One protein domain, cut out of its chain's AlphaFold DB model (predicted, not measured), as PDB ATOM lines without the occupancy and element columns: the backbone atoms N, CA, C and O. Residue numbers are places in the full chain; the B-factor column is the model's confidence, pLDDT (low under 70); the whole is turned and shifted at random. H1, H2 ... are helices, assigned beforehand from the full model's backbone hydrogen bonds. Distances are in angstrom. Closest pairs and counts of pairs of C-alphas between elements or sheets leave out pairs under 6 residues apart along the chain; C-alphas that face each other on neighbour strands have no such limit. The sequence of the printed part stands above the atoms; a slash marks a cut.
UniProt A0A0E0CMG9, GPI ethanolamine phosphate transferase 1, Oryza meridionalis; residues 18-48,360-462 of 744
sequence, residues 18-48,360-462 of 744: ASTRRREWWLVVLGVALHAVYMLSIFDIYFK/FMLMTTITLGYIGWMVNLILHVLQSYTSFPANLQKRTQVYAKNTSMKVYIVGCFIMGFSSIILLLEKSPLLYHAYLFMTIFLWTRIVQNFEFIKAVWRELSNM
ATOM      1  N   ALA A  18     -45.126  15.956 -13.473       49.59
ATOM      2  CA  ALA A  18     -43.780  15.448 -13.760       49.59
ATOM      3  C   ALA A  18     -43.699  14.679 -15.101       49.59
ATOM      4  O   ALA A  18     -42.653  14.674 -15.754       49.59
ATOM      5  N   SER A  19     -44.814  14.093 -15.551       50.28
ATOM      6  CA  SER A  19     -44.966  13.440 -16.856       50.28
ATOM      7  C   SER A  19     -44.895  14.397 -18.049       50.28
ATOM      8  O   SER A  19     -44.254  14.062 -19.047       50.28
ATOM      9  N   THR A  20     -45.504  15.585 -17.969       53.69
ATOM     10  CA  THR A  20     -45.474  16.578 -19.058       53.69
ATOM     11  C   THR A  20     -44.067  17.149 -19.217       53.69
ATOM     12  O   THR A  20     -43.524  17.168 -20.318       53.69
ATOM     13  N   ARG A  21     -43.408  17.466 -18.097       56.69
ATOM     14  CA  ARG A  21     -42.029  17.984 -18.076       56.69
ATOM     15  C   ARG A  21     -41.013  16.989 -18.645       56.69
ATOM     16  O   ARG A  21     -40.099  17.367 -19.373       56.69
ATOM     17  N   ARG A  22     -41.196  15.695 -18.352       61.84
ATOM     18  CA  ARG A  22     -40.376  14.614 -18.922       61.84
ATOM     19  C   ARG A  22     -40.573  14.505 -20.440       61.84
ATOM     20  O   ARG A  22     -39.596  14.329 -21.159       61.84
ATOM     21  N   ARG A  23     -41.811  14.632 -20.936       63.44
ATOM     22  CA  ARG A  23     -42.128  14.611 -22.379       63.44
ATOM     23  C   ARG A  23     -41.529  15.798 -23.138       63.44
ATOM     24  O   ARG A  23     -40.987  15.596 -24.220       63.44
ATOM     25  N   GLU A  24     -41.587  16.998 -22.566       65.62
ATOM     26  CA  GLU A  24     -40.978  18.206 -23.140       65.62
ATOM     27  C   GLU A  24     -39.456  18.057 -23.277       65.62
ATOM     28  O   GLU A  24     -38.894  18.329 -24.337       65.62
ATOM     29  N   TRP A  25     -38.786  17.553 -22.235       67.50
ATOM     30  CA  TRP A  25     -37.337  17.338 -22.262       67.50
ATOM     31  C   TRP A  25     -36.915  16.321 -23.332       67.50
ATOM     32  O   TRP A  25     -35.973  16.566 -24.083       67.50
ATOM     33  N   TRP A  26     -37.665  15.223 -23.481       71.75
ATOM     34  CA  TRP A  26     -37.440  14.249 -24.555       71.75
ATOM     35  C   TRP A  26     -37.577  14.853 -25.956       71.75
ATOM     36  O   TRP A  26     -36.810  14.493 -26.848       71.75
ATOM     37  N   LEU A  27     -38.523  15.772 -26.167       72.38
ATOM     38  CA  LEU A  27     -38.676  16.461 -27.451       72.38
ATOM     39  C   LEU A  27     -37.515  17.402 -27.743       72.38
ATOM     40  O   LEU A  27     -37.065  17.452 -28.883       72.38
ATOM     41  N   VAL A  28     -37.006  18.108 -26.734       70.31
ATOM     42  CA  VAL A  28     -35.816  18.953 -26.887       70.31
ATOM     43  C   VAL A  28     -34.616  18.104 -27.301       70.31
ATOM     44  O   VAL A  28     -33.987  18.404 -28.311       70.31
ATOM     45  N   VAL A  29     -34.343  17.009 -26.586       76.44
ATOM     46  CA  VAL A  29     -33.228  16.101 -26.903       76.44
ATOM     47  C   VAL A  29     -33.367  15.523 -28.313       76.44
ATOM     48  O   VAL A  29     -32.411  15.543 -29.087       76.44
ATOM     49  N   LEU A  30     -34.569  15.067 -28.681       82.12
ATOM     50  CA  LEU A  30     -34.846  14.546 -30.018       82.12
ATOM     51  C   LEU A  30     -34.665  15.616 -31.105       82.12
ATOM     52  O   LEU A  30     -34.098  15.325 -32.154       82.12
ATOM     53  N   GLY A  31     -35.118  16.846 -30.853       76.12
ATOM     54  CA  GLY A  31     -34.962  17.969 -31.773       76.12
ATOM     55  C   GLY A  31     -33.496  18.319 -32.009       76.12
ATOM     56  O   GLY A  31     -33.095  18.490 -33.160       76.12
ATOM     57  N   VAL A  32     -32.683  18.353 -30.949       76.69
ATOM     58  CA  VAL A  32     -31.232  18.575 -31.054       76.69
ATOM     59  C   VAL A  32     -30.563  17.454 -31.847       76.69
ATOM     60  O   VAL A  32     -29.807  17.739 -32.773       76.69
ATOM     61  N   ALA A  33     -30.879  16.193 -31.543       83.50
ATOM     62  CA  ALA A  33     -30.329  15.047 -32.262       83.50
ATOM     63  C   ALA A  33     -30.693  15.071 -33.757       83.50
ATOM     64  O   ALA A  33     -29.827  14.860 -34.602       83.50
ATOM     65  N   LEU A  34     -31.949  15.384 -34.094       86.25
ATOM     66  CA  LEU A  34     -32.406  15.493 -35.480       86.25
ATOM     67  C   LEU A  34     -31.651  16.569 -36.256       86.25
ATOM     68  O   LEU A  34     -31.162  16.298 -37.350       86.25
ATOM     69  N   HIS A  35     -31.530  17.772 -35.691       80.75
ATOM     70  CA  HIS A  35     -30.853  18.869 -36.378       80.75
ATOM     71  C   HIS A  35     -29.351  18.616 -36.485       80.75
ATOM     72  O   HIS A  35     -28.779  18.918 -37.522       80.75
ATOM     73  N   ALA A  36     -28.718  18.003 -35.480       80.12
ATOM     74  CA  ALA A  36     -27.311  17.616 -35.560       80.12
ATOM     75  C   ALA A  36     -27.060  16.595 -36.683       80.12
ATOM     76  O   ALA A  36     -26.116  16.745 -37.455       80.12
ATOM     77  N   VAL A  37     -27.930  15.587 -36.812       85.25
ATOM     78  CA  VAL A  37     -27.830  14.572 -37.867       85.25
ATOM     79  C   VAL A  37     -28.075  15.198 -39.244       85.25
ATOM     80  O   VAL A  37     -27.220  15.085 -40.119       85.25
ATOM     81  N   TYR A  38     -29.189  15.907 -39.450       83.00
ATOM     82  CA  TYR A  38     -29.504  16.513 -40.753       83.00
ATOM     83  C   TYR A  38     -28.595  17.686 -41.117       83.00
ATOM     84  O   TYR A  38     -28.424  17.973 -42.294       83.00
ATOM     85  N   MET A  39     -27.924  18.327 -40.159       75.88
ATOM     86  CA  MET A  39     -26.916  19.334 -40.488       75.88
ATOM     87  C   MET A  39     -25.759  18.734 -41.300       75.88
ATOM     88  O   MET A  39     -25.246  19.381 -42.209       75.88
ATOM     89  N   LEU A  40     -25.383  17.479 -41.027       79.12
ATOM     90  CA  LEU A  40     -24.319  16.790 -41.760       79.12
ATOM     91  C   LEU A  40     -24.718  16.429 -43.194       79.12
ATOM     92  O   LEU A  40     -23.844  16.247 -44.040       79.12
ATOM     93  N   SER A  41     -26.018  16.373 -43.502       80.75
ATOM     94  CA  SER A  41     -26.469  15.907 -44.813       80.75
ATOM     95  C   SER A  41     -26.110  16.848 -45.951       80.75
ATOM     96  O   SER A  41     -26.076  16.427 -47.103       80.75
ATOM     97  N   ILE A  42     -25.831  18.121 -45.659       75.88
ATOM     98  CA  ILE A  42     -25.399  19.080 -46.676       75.88
ATOM     99  C   ILE A  42     -24.099  18.631 -47.351       75.88
ATOM    100  O   ILE A  42     -23.956  18.782 -48.565       75.88
ATOM    101  N   PHE A  43     -23.194  18.005 -46.591       74.38
ATOM    102  CA  PHE A  43     -21.938  17.492 -47.122       74.38
ATOM    103  C   PHE A  43     -22.165  16.267 -48.011       74.38
ATOM    104  O   PHE A  43     -21.619  16.192 -49.106       74.38
ATOM    105  N   ASP A  44     -23.050  15.360 -47.601       78.88
ATOM    106  CA  ASP A  44     -23.368  14.161 -48.382       78.88
ATOM    107  C   ASP A  44     -24.178  14.452 -49.655       78.88
ATOM    108  O   ASP A  44     -24.088  13.695 -50.625       78.88
ATOM    109  N   ILE A  45     -24.972  15.529 -49.668       74.81
ATOM    110  CA  ILE A  45     -25.768  15.943 -50.832       74.81
ATOM    111  C   ILE A  45     -24.920  16.732 -51.837       74.81
ATOM    112  O   ILE A  45     -25.051  16.502 -53.040       74.81
ATOM    113  N   TYR A  46     -24.079  17.663 -51.367       71.56
ATOM    114  CA  TYR A  46     -23.428  18.658 -52.233       71.56
ATOM    115  C   TYR A  46     -21.893  18.590 -52.260       71.56
ATOM    116  O   TYR A  46     -21.294  19.090 -53.208       71.56
ATOM    117  N   PHE A  47     -21.243  17.969 -51.271       71.31
ATOM    118  CA  PHE A  47     -19.780  17.960 -51.100       71.31
ATOM    119  C   PHE A  47     -19.186  16.553 -51.259       71.31
ATOM    120  O   PHE A  47     -18.274  16.160 -50.531       71.31
ATOM    121  N   LYS A  48     -19.693  15.775 -52.225       74.44
ATOM    122  CA  LYS A  48     -19.093  14.480 -52.573       74.44
ATOM    123  C   LYS A  48     -17.785  14.677 -53.336       74.44
ATOM    124  O   LYS A  48     -17.717  15.481 -54.266       74.44
ATOM    125  N   PHE A 360     -31.405  12.594 -55.289       83.25
ATOM    126  CA  PHE A 360     -32.865  12.578 -55.192       83.25
ATOM    127  C   PHE A 360     -33.360  11.797 -53.962       83.25
ATOM    128  O   PHE A 360     -34.260  12.258 -53.256       83.25
ATOM    129  N   MET A 361     -32.757  10.636 -53.678       87.06
ATOM    130  CA  MET A 361     -33.105   9.805 -52.520       87.06
ATOM    131  C   MET A 361     -32.808  10.536 -51.207       87.06
ATOM    132  O   MET A 361     -33.668  10.593 -50.324       87.06
ATOM    133  N   LEU A 362     -31.606  11.109 -51.082       86.06
ATOM    134  CA  LEU A 362     -31.197  11.850 -49.891       86.06
ATOM    135  C   LEU A 362     -32.095  13.062 -49.673       86.06
ATOM    136  O   LEU A 362     -32.675  13.204 -48.598       86.06
ATOM    137  N   MET A 363     -32.276  13.884 -50.709       79.94
ATOM    138  CA  MET A 363     -33.093  15.090 -50.634       79.94
ATOM    139  C   MET A 363     -34.525  14.755 -50.205       79.94
ATOM    140  O   MET A 363     -35.035  15.342 -49.255       79.94
ATOM    141  N   THR A 364     -35.136  13.732 -50.810       85.44
ATOM    142  CA  THR A 364     -36.479  13.263 -50.428       85.44
ATOM    143  C   THR A 364     -36.524  12.815 -48.968       85.44
ATOM    144  O   THR A 364     -37.421  13.212 -48.227       85.44
ATOM    145  N   THR A 365     -35.540  12.029 -48.526       89.81
ATOM    146  CA  THR A 365     -35.479  11.504 -47.153       89.81
ATOM    147  C   THR A 365     -35.388  12.621 -46.118       89.81
ATOM    148  O   THR A 365     -36.097  12.584 -45.112       89.81
ATOM    149  N   ILE A 366     -34.544  13.621 -46.363       85.44
ATOM    150  CA  ILE A 366     -34.298  14.724 -45.429       85.44
ATOM    151  C   ILE A 366     -35.473  15.699 -45.422       85.44
ATOM    152  O   ILE A 366     -35.924  16.104 -44.351       85.44
ATOM    153  N   THR A 367     -36.043  16.010 -46.589       80.44
ATOM    154  CA  THR A 367     -37.270  16.810 -46.680       80.44
ATOM    155  C   THR A 367     -38.424  16.128 -45.945       80.44
ATOM    156  O   THR A 367     -39.076  16.764 -45.117       80.44
ATOM    157  N   LEU A 368     -38.640  14.824 -46.155       87.38
ATOM    158  CA  LEU A 368     -39.632  14.051 -45.397       87.38
ATOM    159  C   LEU A 368     -39.312  14.014 -43.901       87.38
ATOM    160  O   LEU A 368     -40.232  14.023 -43.086       87.38
ATOM    161  N   GLY A 369     -38.036  13.993 -43.527       87.06
ATOM    162  CA  GLY A 369     -37.585  14.079 -42.144       87.06
ATOM    163  C   GLY A 369     -37.992  15.391 -41.472       87.06
ATOM    164  O   GLY A 369     -38.603  15.369 -40.405       87.06
ATOM    165  N   TYR A 370     -37.712  16.533 -42.104       81.12
ATOM    166  CA  TYR A 370     -38.110  17.848 -41.588       81.12
ATOM    167  C   TYR A 370     -39.631  18.033 -41.572       81.12
ATOM    168  O   TYR A 370     -40.173  18.526 -40.581       81.12
ATOM    169  N   ILE A 371     -40.342  17.586 -42.613       83.19
ATOM    170  CA  ILE A 371     -41.816  17.581 -42.626       83.19
ATOM    171  C   ILE A 371     -42.348  16.735 -41.468       83.19
ATOM    172  O   ILE A 371     -43.202  17.187 -40.704       83.19
ATOM    173  N   GLY A 372     -41.798  15.533 -41.288       84.38
ATOM    174  CA  GLY A 372     -42.164  14.641 -40.197       84.38
ATOM    175  C   GLY A 372     -41.928  15.272 -38.823       84.38
ATOM    176  O   GLY A 372     -42.762  15.141 -37.927       84.38
ATOM    177  N   TRP A 373     -40.825  16.002 -38.649       85.38
ATOM    178  CA  TRP A 373     -40.535  16.743 -37.421       85.38
ATOM    179  C   TRP A 373     -41.585  17.826 -37.141       85.38
ATOM    180  O   TRP A 373     -42.143  17.866 -36.043       85.38
ATOM    181  N   MET A 374     -41.917  18.649 -38.142       78.94
ATOM    182  CA  MET A 374     -42.923  19.710 -38.012       78.94
ATOM    183  C   MET A 374     -44.299  19.153 -37.634       78.94
ATOM    184  O   MET A 374     -44.933  19.646 -36.700       78.94
ATOM    185  N   VAL A 375     -44.742  18.083 -38.301       78.56
ATOM    186  CA  VAL A 375     -46.023  17.432 -37.993       78.56
ATOM    187  C   VAL A 375     -46.017  16.869 -36.569       78.56
ATOM    188  O   VAL A 375     -46.971  17.086 -35.826       78.56
ATOM    189  N   ASN A 376     -44.939  16.207 -36.138       79.12
ATOM    190  CA  ASN A 376     -44.827  15.690 -34.769       79.12
ATOM    191  C   ASN A 376     -44.874  16.800 -33.705       79.12
ATOM    192  O   ASN A 376     -45.486  16.605 -32.653       79.12
ATOM    193  N   LEU A 377     -44.262  17.959 -33.969       76.38
ATOM    194  CA  LEU A 377     -44.343  19.120 -33.081       76.38
ATOM    195  C   LEU A 377     -45.771  19.668 -32.987       76.38
ATOM    196  O   LEU A 377     -46.262  19.895 -31.882       76.38
ATOM    197  N   ILE A 378     -46.458  19.821 -34.123       74.81
ATOM    198  CA  ILE A 378     -47.859  20.266 -34.161       74.81
ATOM    199  C   ILE A 378     -48.747  19.292 -33.382       74.81
ATOM    200  O   ILE A 378     -49.534  19.717 -32.538       74.81
ATOM    201  N   LEU A 379     -48.588  17.982 -33.600       72.81
ATOM    202  CA  LEU A 379     -49.351  16.960 -32.880       72.81
ATOM    203  C   LEU A 379     -49.105  17.019 -31.378       72.81
ATOM    204  O   LEU A 379     -50.059  16.969 -30.605       72.81
ATOM    205  N   HIS A 380     -47.850  17.174 -30.954       73.12
ATOM    206  CA  HIS A 380     -47.535  17.317 -29.540       73.12
ATOM    207  C   HIS A 380     -48.194  18.557 -28.925       73.12
ATOM    208  O   HIS A 380     -48.745  18.465 -27.824       73.12
ATOM    209  N   VAL A 381     -48.173  19.689 -29.639       69.75
ATOM    210  CA  VAL A 381     -48.806  20.932 -29.186       69.75
ATOM    211  C   VAL A 381     -50.314  20.767 -29.043       69.75
ATOM    212  O   VAL A 381     -50.868  21.096 -27.993       69.75
ATOM    213  N   LEU A 382     -50.966  20.192 -30.055       67.75
ATOM    214  CA  LEU A 382     -52.399  19.914 -30.025       67.75
ATOM    215  C   LEU A 382     -52.760  18.970 -28.870       67.75
ATOM    216  O   LEU A 382     -53.721  19.219 -28.151       67.75
ATOM    217  N   GLN A 383     -51.980  17.915 -28.641       68.62
ATOM    218  CA  GLN A 383     -52.273  16.927 -27.600       68.62
ATOM    219  C   GLN A 383     -52.007  17.414 -26.173       68.62
ATOM    220  O   GLN A 383     -52.656  16.938 -25.246       68.62
ATOM    221  N   SER A 384     -51.030  18.298 -25.976       65.88
ATOM    222  CA  SER A 384     -50.544  18.628 -24.628       65.88
ATOM    223  C   SER A 384     -51.047  19.973 -24.114       65.88
ATOM    224  O   SER A 384     -51.044  20.178 -22.906       65.88
ATOM    225  N   TYR A 385     -51.471  20.880 -25.003       62.75
ATOM    226  CA  TYR A 385     -51.812  22.257 -24.622       62.75
ATOM    227  C   TYR A 385     -53.158  22.758 -25.165       62.75
ATOM    228  O   TYR A 385     -53.530  23.908 -24.928       62.75
ATOM    229  N   THR A 386     -53.915  21.929 -25.889       63.34
ATOM    230  CA  THR A 386     -55.292  22.270 -26.283       63.34
ATOM    231  C   THR A 386     -56.292  21.387 -25.543       63.34
ATOM    232  O   THR A 386     -55.977  20.255 -25.187       63.34
ATOM    233  N   SER A 387     -57.525  21.867 -25.357       61.47
ATOM    234  CA  SER A 387     -58.646  21.068 -24.821       61.47
ATOM    235  C   SER A 387     -59.133  19.988 -25.791       61.47
ATOM    236  O   SER A 387     -60.016  19.196 -25.452       61.47
ATOM    237  N   PHE A 388     -58.573  19.943 -27.002       64.06
ATOM    238  CA  PHE A 388     -59.003  19.065 -28.079       64.06
ATOM    239  C   PHE A 388     -59.057  17.583 -27.670       64.06
ATOM    240  O   PHE A 388     -60.092  16.961 -27.903       64.06
ATOM    241  N   PRO A 389     -58.046  17.004 -26.987       60.78
ATOM    242  CA  PRO A 389     -58.091  15.605 -26.560       60.78
ATOM    243  C   PRO A 389     -59.184  15.326 -25.522       60.78
ATOM    244  O   PRO A 389     -59.849  14.295 -25.604       60.78
ATOM    245  N   ALA A 390     -59.416  16.248 -24.580       59.50
ATOM    246  CA  ALA A 390     -60.443  16.104 -23.546       59.50
ATOM    247  C   ALA A 390     -61.863  16.149 -24.140       59.50
ATOM    248  O   ALA A 390     -62.731  15.363 -23.757       59.50
ATOM    249  N   ASN A 391     -62.083  17.016 -25.134       60.75
ATOM    250  CA  ASN A 391     -63.339  17.089 -25.882       60.75
ATOM    251  C   ASN A 391     -63.559  15.842 -26.754       60.75
ATOM    252  O   ASN A 391     -64.678  15.333 -26.839       60.75
ATOM    253  N   LEU A 392     -62.489  15.299 -27.342       60.25
ATOM    254  CA  LEU A 392     -62.534  14.065 -28.125       60.25
ATOM    255  C   LEU A 392     -62.855  12.835 -27.270       60.25
ATOM    256  O   LEU A 392     -63.647  11.984 -27.675       60.25
ATOM    257  N   GLN A 393     -62.255  12.743 -26.083       58.84
ATOM    258  CA  GLN A 393     -62.461  11.635 -25.154       58.84
ATOM    259  C   GLN A 393     -63.895  11.616 -24.602       58.84
ATOM    260  O   GLN A 393     -64.460  10.542 -24.415       58.84
ATOM    261  N   LYS A 394     -64.519  12.792 -24.425       57.69
ATOM    262  CA  LYS A 394     -65.945  12.915 -24.076       57.69
ATOM    263  C   LYS A 394     -66.882  12.476 -25.212       57.69
ATOM    264  O   LYS A 394     -67.905  11.862 -24.937       57.69
ATOM    265  N   ARG A 395     -66.551  12.777 -26.477       55.59
ATOM    266  CA  ARG A 395     -67.389  12.445 -27.656       55.59
ATOM    267  C   ARG A 395     -67.236  11.010 -28.148       55.59
ATOM    268  O   ARG A 395     -68.142  10.467 -28.771       55.59
ATOM    269  N   THR A 396     -66.080  10.414 -27.903       51.41
ATOM    270  CA  THR A 396     -65.695   9.114 -28.446       51.41
ATOM    271  C   THR A 396     -65.132   8.286 -27.299       51.41
ATOM    272  O   THR A 396     -63.937   8.342 -27.027       51.41
ATOM    273  N   GLN A 397     -65.976   7.478 -26.645       48.88
ATOM    274  CA  GLN A 397     -65.611   6.435 -25.657       48.88
ATOM    275  C   GLN A 397     -64.648   5.344 -26.214       48.88
ATOM    276  O   GLN A 397     -64.596   4.224 -25.721       48.88
ATOM    277  N   VAL A 398     -63.885   5.635 -27.271       47.06
ATOM    278  CA  VAL A 398     -63.205   4.670 -28.151       47.06
ATOM    279  C   VAL A 398     -61.673   4.707 -28.005       47.06
ATOM    280  O   VAL A 398     -60.980   3.843 -28.538       47.06
ATOM    281  N   TYR A 399     -61.101   5.637 -27.234       48.91
ATOM    282  CA  TYR A 399     -59.643   5.735 -27.045       48.91
ATOM    283  C   TYR A 399     -59.085   4.734 -26.020       48.91
ATOM    284  O   TYR A 399     -58.427   5.096 -25.052       48.91
ATOM    285  N   ALA A 400     -59.322   3.447 -26.248       47.94
ATOM    286  CA  ALA A 400     -58.587   2.377 -25.586       47.94
ATOM    287  C   ALA A 400     -58.617   1.107 -26.442       47.94
ATOM    288  O   ALA A 400     -59.270   0.122 -26.108       47.94
ATOM    289  N   LYS A 401     -57.887   1.091 -27.558       46.44
ATOM    290  CA  LYS A 401     -57.514  -0.187 -28.170       46.44
ATOM    291  C   LYS A 401     -56.097  -0.120 -28.708       46.44
ATOM    292  O   LYS A 401     -55.839   0.521 -29.708       46.44
ATOM    293  N   ASN A 402     -55.190  -0.718 -27.939       50.00
ATOM    294  CA  ASN A 402     -54.042  -1.577 -28.266       50.00
ATOM    295  C   ASN A 402     -53.398  -1.595 -29.685       50.00
ATOM    296  O   ASN A 402     -52.788  -2.593 -30.062       50.00
ATOM    297  N   THR A 403     -53.479  -0.527 -30.481       56.88
ATOM    298  CA  THR A 403     -52.825  -0.422 -31.803       56.88
ATOM    299  C   THR A 403     -51.393   0.116 -31.698       56.88
ATOM    300  O   THR A 403     -50.607  -0.024 -32.632       56.88
ATOM    301  N   SER A 404     -51.018   0.680 -30.543       67.50
ATOM    302  CA  SER A 404     -49.739   1.375 -30.340       67.50
ATOM    303  C   SER A 404     -48.520   0.466 -30.521       67.50
ATOM    304  O   SER A 404     -47.596   0.832 -31.239       67.50
ATOM    305  N   MET A 405     -48.505  -0.725 -29.910       76.50
ATOM    306  CA  MET A 405     -47.330  -1.612 -29.959       76.50
ATOM    307  C   MET A 405     -47.093  -2.172 -31.371       76.50
ATOM    308  O   MET A 405     -45.955  -2.262 -31.819       76.50
ATOM    309  N   LYS A 406     -48.171  -2.493 -32.103       84.38
ATOM    310  CA  LYS A 406     -48.094  -3.049 -33.464       84.38
ATOM    311  C   LYS A 406     -47.463  -2.064 -34.451       84.38
ATOM    312  O   LYS A 406     -46.638  -2.474 -35.257       84.38
ATOM    313  N   VAL A 407     -47.803  -0.776 -34.359       87.00
ATOM    314  CA  VAL A 407     -47.229   0.267 -35.228       87.00
ATOM    315  C   VAL A 407     -45.729   0.426 -34.984       87.00
ATOM    316  O   VAL A 407     -44.973   0.507 -35.948       87.00
ATOM    317  N   TYR A 408     -45.278   0.398 -33.726       87.44
ATOM    318  CA  TYR A 408     -43.844   0.437 -33.415       87.44
ATOM    319  C   TYR A 408     -43.104  -0.794 -33.926       87.44
ATOM    320  O   TYR A 408     -42.029  -0.649 -34.493       87.44
ATOM    321  N   ILE A 409     -43.689  -1.985 -33.788       89.94
ATOM    322  CA  ILE A 409     -43.109  -3.218 -34.330       89.94
ATOM    323  C   ILE A 409     -42.959  -3.108 -35.853       89.94
ATOM    324  O   ILE A 409     -41.875  -3.355 -36.373       89.94
ATOM    325  N   VAL A 410     -44.002  -2.665 -36.565       91.56
ATOM    326  CA  VAL A 410     -43.944  -2.434 -38.020       91.56
ATOM    327  C   VAL A 410     -42.895  -1.377 -38.375       91.56
ATOM    328  O   VAL A 410     -42.105  -1.596 -39.287       91.56
ATOM    329  N   GLY A 411     -42.826  -0.266 -37.637       91.38
ATOM    330  CA  GLY A 411     -41.801   0.761 -37.824       91.38
ATOM    331  C   GLY A 411     -40.380   0.221 -37.632       91.38
ATOM    332  O   GLY A 411     -39.511   0.482 -38.459       91.38
ATOM    333  N   CYS A 412     -40.149  -0.601 -36.602       92.00
ATOM    334  CA  CYS A 412     -38.876  -1.285 -36.373       92.00
ATOM    335  C   CYS A 412     -38.545  -2.285 -37.490       92.00
ATOM    336  O   CYS A 412     -37.390  -2.351 -37.903       92.00
ATOM    337  N   PHE A 413     -39.533  -3.016 -38.018       94.62
ATOM    338  CA  PHE A 413     -39.340  -3.897 -39.174       94.62
ATOM    339  C   PHE A 413     -38.964  -3.112 -40.433       94.62
ATOM    340  O   PHE A 413     -38.008  -3.487 -41.104       94.62
ATOM    341  N   ILE A 414     -39.652  -2.005 -40.729       94.06
ATOM    342  CA  ILE A 414     -39.321  -1.127 -41.863       94.06
ATOM    343  C   ILE A 414     -37.913  -0.549 -41.689       94.06
ATOM    344  O   ILE A 414     -37.124  -0.547 -42.632       94.06
ATOM    345  N   MET A 415     -37.566  -0.115 -40.475       93.06
ATOM    346  CA  MET A 415     -36.239   0.404 -40.153       93.06
ATOM    347  C   MET A 415     -35.158  -0.665 -40.357       93.06
ATOM    348  O   MET A 415     -34.193  -0.420 -41.076       93.06
ATOM    349  N   GLY A 416     -35.352  -1.873 -39.818       92.88
ATOM    350  CA  GLY A 416     -34.435  -3.000 -39.997       92.88
ATOM    351  C   GLY A 416     -34.291  -3.420 -41.461       92.88
ATOM    352  O   GLY A 416     -33.176  -3.564 -41.950       92.88
ATOM    353  N   PHE A 417     -35.402  -3.530 -42.191       93.94
ATOM    354  CA  PHE A 417     -35.403  -3.858 -43.617       93.94
ATOM    355  C   PHE A 417     -34.666  -2.802 -44.453       93.94
ATOM    356  O   PHE A 417     -33.800  -3.148 -45.254       93.94
ATOM    357  N   SER A 418     -34.936  -1.514 -44.217       91.50
ATOM    358  CA  SER A 418     -34.227  -0.418 -44.893       91.50
ATOM    359  C   SER A 418     -32.731  -0.407 -44.563       91.50
ATOM    360  O   SER A 418     -31.913  -0.204 -45.455       91.50
ATOM    361  N   SER A 419     -32.355  -0.724 -43.320       90.69
ATOM    362  CA  SER A 419     -30.954  -0.881 -42.923       90.69
ATOM    363  C   SER A 419     -30.270  -2.017 -43.670       90.69
ATOM    364  O   SER A 419     -29.127  -1.867 -44.083       90.69
ATOM    365  N   ILE A 420     -30.949  -3.155 -43.834       92.50
ATOM    366  CA  ILE A 420     -30.400  -4.302 -44.561       92.50
ATOM    367  C   ILE A 420     -30.175  -3.924 -46.024       92.50
ATOM    368  O   ILE A 420     -29.102  -4.193 -46.549       92.50
ATOM    369  N   ILE A 421     -31.134  -3.243 -46.663       91.12
ATOM    370  CA  ILE A 421     -30.970  -2.743 -48.036       91.12
ATOM    371  C   ILE A 421     -29.743  -1.829 -48.139       91.12
ATOM    372  O   ILE A 421     -28.901  -2.049 -49.003       91.12
ATOM    373  N   LEU A 422     -29.593  -0.852 -47.242       90.75
ATOM    374  CA  LEU A 422     -28.449   0.066 -47.265       90.75
ATOM    375  C   LEU A 422     -27.105  -0.638 -47.030       90.75
ATOM    376  O   LEU A 422     -26.106  -0.263 -47.647       90.75
ATOM    377  N   LEU A 423     -27.076  -1.654 -46.160       90.56
ATOM    378  CA  LEU A 423     -25.896  -2.487 -45.923       90.56
ATOM    379  C   LEU A 423     -25.532  -3.299 -47.168       90.56
ATOM    380  O   LEU A 423     -24.362  -3.335 -47.550       90.56
ATOM    381  N   LEU A 424     -26.527  -3.903 -47.825       89.81
ATOM    382  CA  LEU A 424     -26.342  -4.596 -49.101       89.81
ATOM    383  C   LEU A 424     -25.844  -3.635 -50.190       89.81
ATOM    384  O   LEU A 424     -24.992  -4.014 -50.989       89.81
ATOM    385  N   GLU A 425     -26.296  -2.377 -50.167       89.19
ATOM    386  CA  GLU A 425     -25.843  -1.333 -51.093       89.19
ATOM    387  C   GLU A 425     -24.465  -0.727 -50.764       89.19
ATOM    388  O   GLU A 425     -23.978   0.145 -51.491       89.19
ATOM    389  N   LYS A 426     -23.821  -1.168 -49.671       88.50
ATOM    390  CA  LYS A 426     -22.566  -0.599 -49.137       88.50
ATOM    391  C   LYS A 426     -22.652   0.921 -48.923       88.50
ATOM    392  O   LYS A 426     -21.682   1.648 -49.142       88.50
ATOM    393  N   SER A 427     -23.826   1.405 -48.519       87.75
ATOM    394  CA  SER A 427     -24.078   2.832 -48.300       87.75
ATOM    395  C   SER A 427     -23.368   3.359 -47.043       87.75
ATOM    396  O   SER A 427     -23.194   2.611 -46.078       87.75
ATOM    397  N   PRO A 428     -22.998   4.655 -46.993       87.81
ATOM    398  CA  PRO A 428     -22.406   5.267 -45.804       87.81
ATOM    399  C   PRO A 428     -23.282   5.130 -44.548       87.81
ATOM    400  O   PRO A 428     -24.515   5.137 -44.613       87.81
ATOM    401  N   LEU A 429     -22.650   5.087 -43.371       88.31
ATOM    402  CA  LEU A 429     -23.354   4.996 -42.080       88.31
ATOM    403  C   LEU A 429     -24.334   6.159 -41.853       88.31
ATOM    404  O   LEU A 429     -25.406   5.961 -41.287       88.31
ATOM    405  N   LEU A 430     -24.018   7.359 -42.347       89.44
ATOM    406  CA  LEU A 430     -24.900   8.523 -42.230       89.44
ATOM    407  C   LEU A 430     -26.243   8.328 -42.950       89.44
ATOM    408  O   LEU A 430     -27.264   8.801 -42.457       89.44
ATOM    409  N   TYR A 431     -26.288   7.554 -44.041       91.38
ATOM    410  CA  TYR A 431     -27.539   7.308 -44.775       91.38
ATOM    411  C   TYR A 431     -28.513   6.488 -43.927       91.38
ATOM    412  O   TYR A 431     -29.723   6.725 -43.960       91.38
ATOM    413  N   HIS A 432     -27.977   5.585 -43.103       92.19
ATOM    414  CA  HIS A 432     -28.751   4.824 -42.131       92.19
ATOM    415  C   HIS A 432     -29.342   5.760 -41.078       92.19
ATOM    416  O   HIS A 432     -30.536   5.699 -40.807       92.19
ATOM    417  N   ALA A 433     -28.540   6.687 -40.541       91.75
ATOM    418  CA  ALA A 433     -29.014   7.668 -39.566       91.75
ATOM    419  C   ALA A 433     -30.132   8.564 -40.134       91.75
ATOM    420  O   ALA A 433     -31.121   8.814 -39.441       91.75
ATOM    421  N   TYR A 434     -30.016   9.000 -41.396       92.25
ATOM    422  CA  TYR A 434     -31.043   9.809 -42.059       92.25
ATOM    423  C   TYR A 434     -32.360   9.054 -42.209       92.25
ATOM    424  O   TYR A 434     -33.409   9.544 -41.793       92.25
ATOM    425  N   LEU A 435     -32.303   7.835 -42.748       92.69
ATOM    426  CA  LEU A 435     -33.493   7.013 -42.936       92.69
ATOM    427  C   LEU A 435     -34.115   6.592 -41.603       92.69
ATOM    428  O   LEU A 435     -35.335   6.651 -41.467       92.69
ATOM    429  N   PHE A 436     -33.311   6.246 -40.596       92.56
ATOM    430  CA  PHE A 436     -33.807   5.868 -39.271       92.56
ATOM    431  C   PHE A 436     -34.549   7.016 -38.600       92.56
ATOM    432  O   PHE A 436     -35.654   6.813 -38.098       92.56
ATOM    433  N   MET A 437     -33.980   8.225 -38.626       90.56
ATOM    434  CA  MET A 437     -34.627   9.404 -38.054       90.56
ATOM    435  C   MET A 437     -35.953   9.704 -38.767       90.56
ATOM    436  O   MET A 437     -36.974   9.907 -38.105       90.56
ATOM    437  N   THR A 438     -35.983   9.651 -40.103       93.56
ATOM    438  CA  THR A 438     -37.220   9.838 -40.874       93.56
ATOM    439  C   THR A 438     -38.251   8.755 -40.543       93.56
ATOM    440  O   THR A 438     -39.366   9.084 -40.135       93.56
ATOM    441  N   ILE A 439     -37.902   7.469 -40.623       94.25
ATOM    442  CA  ILE A 439     -38.825   6.355 -40.332       94.25
ATOM    443  C   ILE A 439     -39.364   6.447 -38.901       94.25
ATOM    444  O   ILE A 439     -40.564   6.265 -38.683       94.25
ATOM    445  N   PHE A 440     -38.516   6.782 -37.928       92.44
ATOM    446  CA  PHE A 440     -38.922   6.972 -36.540       92.44
ATOM    447  C   PHE A 440     -39.992   8.065 -36.400       92.44
ATOM    448  O   PHE A 440     -41.038   7.839 -35.785       92.44
ATOM    449  N   LEU A 441     -39.776   9.234 -37.011       90.25
ATOM    450  CA  LEU A 441     -40.738  10.335 -36.969       90.25
ATOM    451  C   LEU A 441     -42.062   9.983 -37.647       90.25
ATOM    452  O   LEU A 441     -43.124  10.289 -37.102       90.25
ATOM    453  N   TRP A 442     -42.024   9.320 -38.799       93.62
ATOM    454  CA  TRP A 442     -43.236   8.925 -39.516       93.62
ATOM    455  C   TRP A 442     -43.994   7.799 -38.807       93.62
ATOM    456  O   TRP A 442     -45.223   7.830 -38.757       93.62
ATOM    457  N   THR A 443     -43.293   6.880 -38.140       91.31
ATOM    458  CA  THR A 443     -43.915   5.868 -37.267       91.31
ATOM    459  C   THR A 443     -44.704   6.534 -36.136       91.31
ATOM    460  O   THR A 443     -45.828   6.124 -35.841       91.31
ATOM    461  N   ARG A 444     -44.178   7.619 -35.543       86.31
ATOM    462  CA  ARG A 444     -44.899   8.407 -34.524       86.31
ATOM    463  C   ARG A 444     -46.133   9.120 -35.078       86.31
ATOM    464  O   ARG A 444     -47.142   9.204 -34.378       86.31
ATOM    465  N   ILE A 445     -46.089   9.603 -36.318       88.62
ATOM    466  CA  ILE A 445     -47.253  10.215 -36.982       88.62
ATOM    467  C   ILE A 445     -48.344   9.162 -37.197       88.62
ATOM    468  O   ILE A 445     -49.489   9.381 -36.806       88.62
ATOM    469  N   VAL A 446     -47.981   7.991 -37.734       88.88
ATOM    470  CA  VAL A 446     -48.915   6.876 -37.969       88.88
ATOM    471  C   VAL A 446     -49.504   6.351 -36.658       88.88
ATOM    472  O   VAL A 446     -50.692   6.047 -36.594       88.88
ATOM    473  N   GLN A 447     -48.727   6.318 -35.572       84.81
ATOM    474  CA  GLN A 447     -49.248   5.966 -34.246       84.81
ATOM    475  C   GLN A 447     -50.389   6.905 -33.811       84.81
ATOM    476  O   GLN A 447     -51.339   6.473 -33.162       84.81
ATOM    477  N   ASN A 448     -50.309   8.184 -34.182       81.12
ATOM    478  CA  ASN A 448     -51.306   9.205 -33.863       81.12
ATOM    479  C   ASN A 448     -52.328   9.410 -34.997       81.12
ATOM    480  O   ASN A 448     -53.024  10.425 -35.015       81.12
ATOM    481  N   PHE A 449     -52.457   8.459 -35.930       82.69
ATOM    482  CA  PHE A 449     -53.321   8.595 -37.105       82.69
ATOM    483  C   PHE A 449     -54.799   8.814 -36.755       82.69
ATOM    484  O   PHE A 449     -55.443   9.681 -37.340       82.69
ATOM    485  N   GLU A 450     -55.334   8.104 -35.757       79.69
ATOM    486  CA  GLU A 450     -56.719   8.312 -35.305       79.69
ATOM    487  C   GLU A 450     -56.938   9.719 -34.732       79.69
ATOM    488  O   GLU A 450     -57.992  10.326 -34.936       79.69
ATOM    489  N   PHE A 451     -55.924  10.282 -34.071       79.38
ATOM    490  CA  PHE A 451     -55.978  11.652 -33.569       79.38
ATOM    491  C   PHE A 451     -55.950  12.652 -34.726       79.38
ATOM    492  O   PHE A 451     -56.770  13.563 -34.758       79.38
ATOM    493  N   ILE A 452     -55.082  12.441 -35.722       81.62
ATOM    494  CA  ILE A 452     -55.031  13.255 -36.949       81.62
ATOM    495  C   ILE A 452     -56.377  13.228 -37.674       81.62
ATOM    496  O   ILE A 452     -56.893  14.276 -38.054       81.62
ATOM    497  N   LYS A 453     -56.979  12.046 -37.829       80.50
ATOM    498  CA  LYS A 453     -58.286  11.876 -38.473       80.50
ATOM    499  C   LYS A 453     -59.384  12.638 -37.734       80.50
ATOM    500  O   LYS A 453     -60.269  13.217 -38.363       80.50
ATOM    501  N   ALA A 454     -59.321  12.660 -36.406       77.62
ATOM    502  CA  ALA A 454     -60.259  13.409 -35.587       77.62
ATOM    503  C   ALA A 454     -60.045  14.929 -35.685       77.62
ATOM    504  O   ALA A 454     -61.016  15.663 -35.852       77.62
ATOM    505  N   VAL A 455     -58.788  15.393 -35.675       77.62
ATOM    506  CA  VAL A 455     -58.422  16.796 -35.945       77.62
ATOM    507  C   VAL A 455     -58.928  17.233 -37.317       77.62
ATOM    508  O   VAL A 455     -59.565  18.276 -37.428       77.62
ATOM    509  N   TRP A 456     -58.709  16.419 -38.351       79.75
ATOM    510  CA  TRP A 456     -59.165  16.702 -39.712       79.75
ATOM    511  C   TRP A 456     -60.687  16.814 -39.801       79.75
ATOM    512  O   TRP A 456     -61.205  17.699 -40.477       79.75
ATOM    513  N   ARG A 457     -61.418  15.940 -39.101       79.31
ATOM    514  CA  ARG A 457     -62.883  15.966 -39.073       79.31
ATOM    515  C   ARG A 457     -63.415  17.232 -38.410       79.31
ATOM    516  O   ARG A 457     -64.323  17.847 -38.952       79.31
ATOM    517  N   GLU A 458     -62.846  17.626 -37.276       74.19
ATOM    518  CA  GLU A 458     -63.234  18.874 -36.613       74.19
ATOM    519  C   GLU A 458     -62.893  20.085 -37.482       74.19
ATOM    520  O   GLU A 458     -63.763  20.914 -37.708       74.19
ATOM    521  N   LEU A 459     -61.692  20.146 -38.070       72.56
ATOM    522  CA  LEU A 459     -61.307  21.244 -38.962       72.56
ATOM    523  C   LEU A 459     -62.231  21.351 -40.189       72.56
ATOM    524  O   LEU A 459     -62.594  22.453 -40.590       72.56
ATOM    525  N   SER A 460     -62.643  20.210 -40.751       76.06
ATOM    526  CA  SER A 460     -63.548  20.148 -41.909       76.06
ATOM    527  C   SER A 460     -64.985  20.560 -41.569       76.06
ATOM    528  O   SER A 460     -65.698  21.056 -42.436       76.06
ATOM    529  N   ASN A 461     -65.403  20.379 -40.314       77.69
ATOM    530  CA  ASN A 461     -66.739  20.728 -39.829       77.69
ATOM    531  C   ASN A 461     -66.823  22.160 -39.264       77.69
ATOM    532  O   ASN A 461     -67.882  22.570 -38.784       77.69
ATOM    533  N   MET A 462     -65.725  22.926 -39.293       72.38
ATOM    534  CA  MET A 462     -65.704  24.305 -38.804       72.38
ATOM    535  C   MET A 462     -66.561  25.228 -39.685       72.38
ATOM    536  O   MET A 462     -66.585  25.075 -40.909       72.38
TER     537      MET A 462
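What this domain is: This is residues 18 to 48 and 360 to 462 of the 744 residues of the protein "GPI ethanolamine phosphate transferase 1" of Oryza meridionalis (UniProt A0A0E0CMG9). The longest helix, H1, runs beside H2; H5 packs on both, and H4 packs on H5's other side, forming a hairpin with it. Short H3 and H6 sit at one end. The printed part has 134 residues, with six named helices, H1 to H6 in order along the chain, and no named strand; its class is all helix, it spans 54 by 34 by 25 A, and it is only just loose, close to compact, with a radius of gyration of the C-alphas of 17.2 A.

Where its parts are: Find C-alpha 18 at (-43.780, 15.448, -13.760); H1 runs 43.6 A to residue 46. Then find H2, 360 to 385, 37.2 A; H3, 388 to 395; H4, 404 to 424, 30.6 A; H5, 429 to 447, 27.1 A; and H6, 449 to 460, ending at (-63.548, 20.148, -41.909).

How they stand to each other: H1, H2 and H5 form a bundle, helices side by side. H1 touches H2 at Ile 45 and Leu 362, closest C-alphas 6.9 A apart, at a shallow tilt of 16 degrees, opposite ways. H2 touches H5 at Gly 369 and Thr 438, closest C-alphas 4.4 A apart. H4 touches H5 at Gly 411 and Thr 443, closest C-alphas 5.6 A apart. H3 and H2 only just touch, only at the corner, with 3 pairs of C-alphas within 8 A. H6 is close to H2 but not clearly touching, closest C-alphas 7.9 A apart. In H1, 20 of 25 O i to N i+4 pairs are within hydrogen-bond range; in the other helices every pair is.

The domain as a whole: Residues 49 to 359 are cut out, leaving 14.1 A between C-alphas 48 and 360. Of the links printed whole, none is long. Residues 18 to 25 and 381 to 404 have pLDDT under 70.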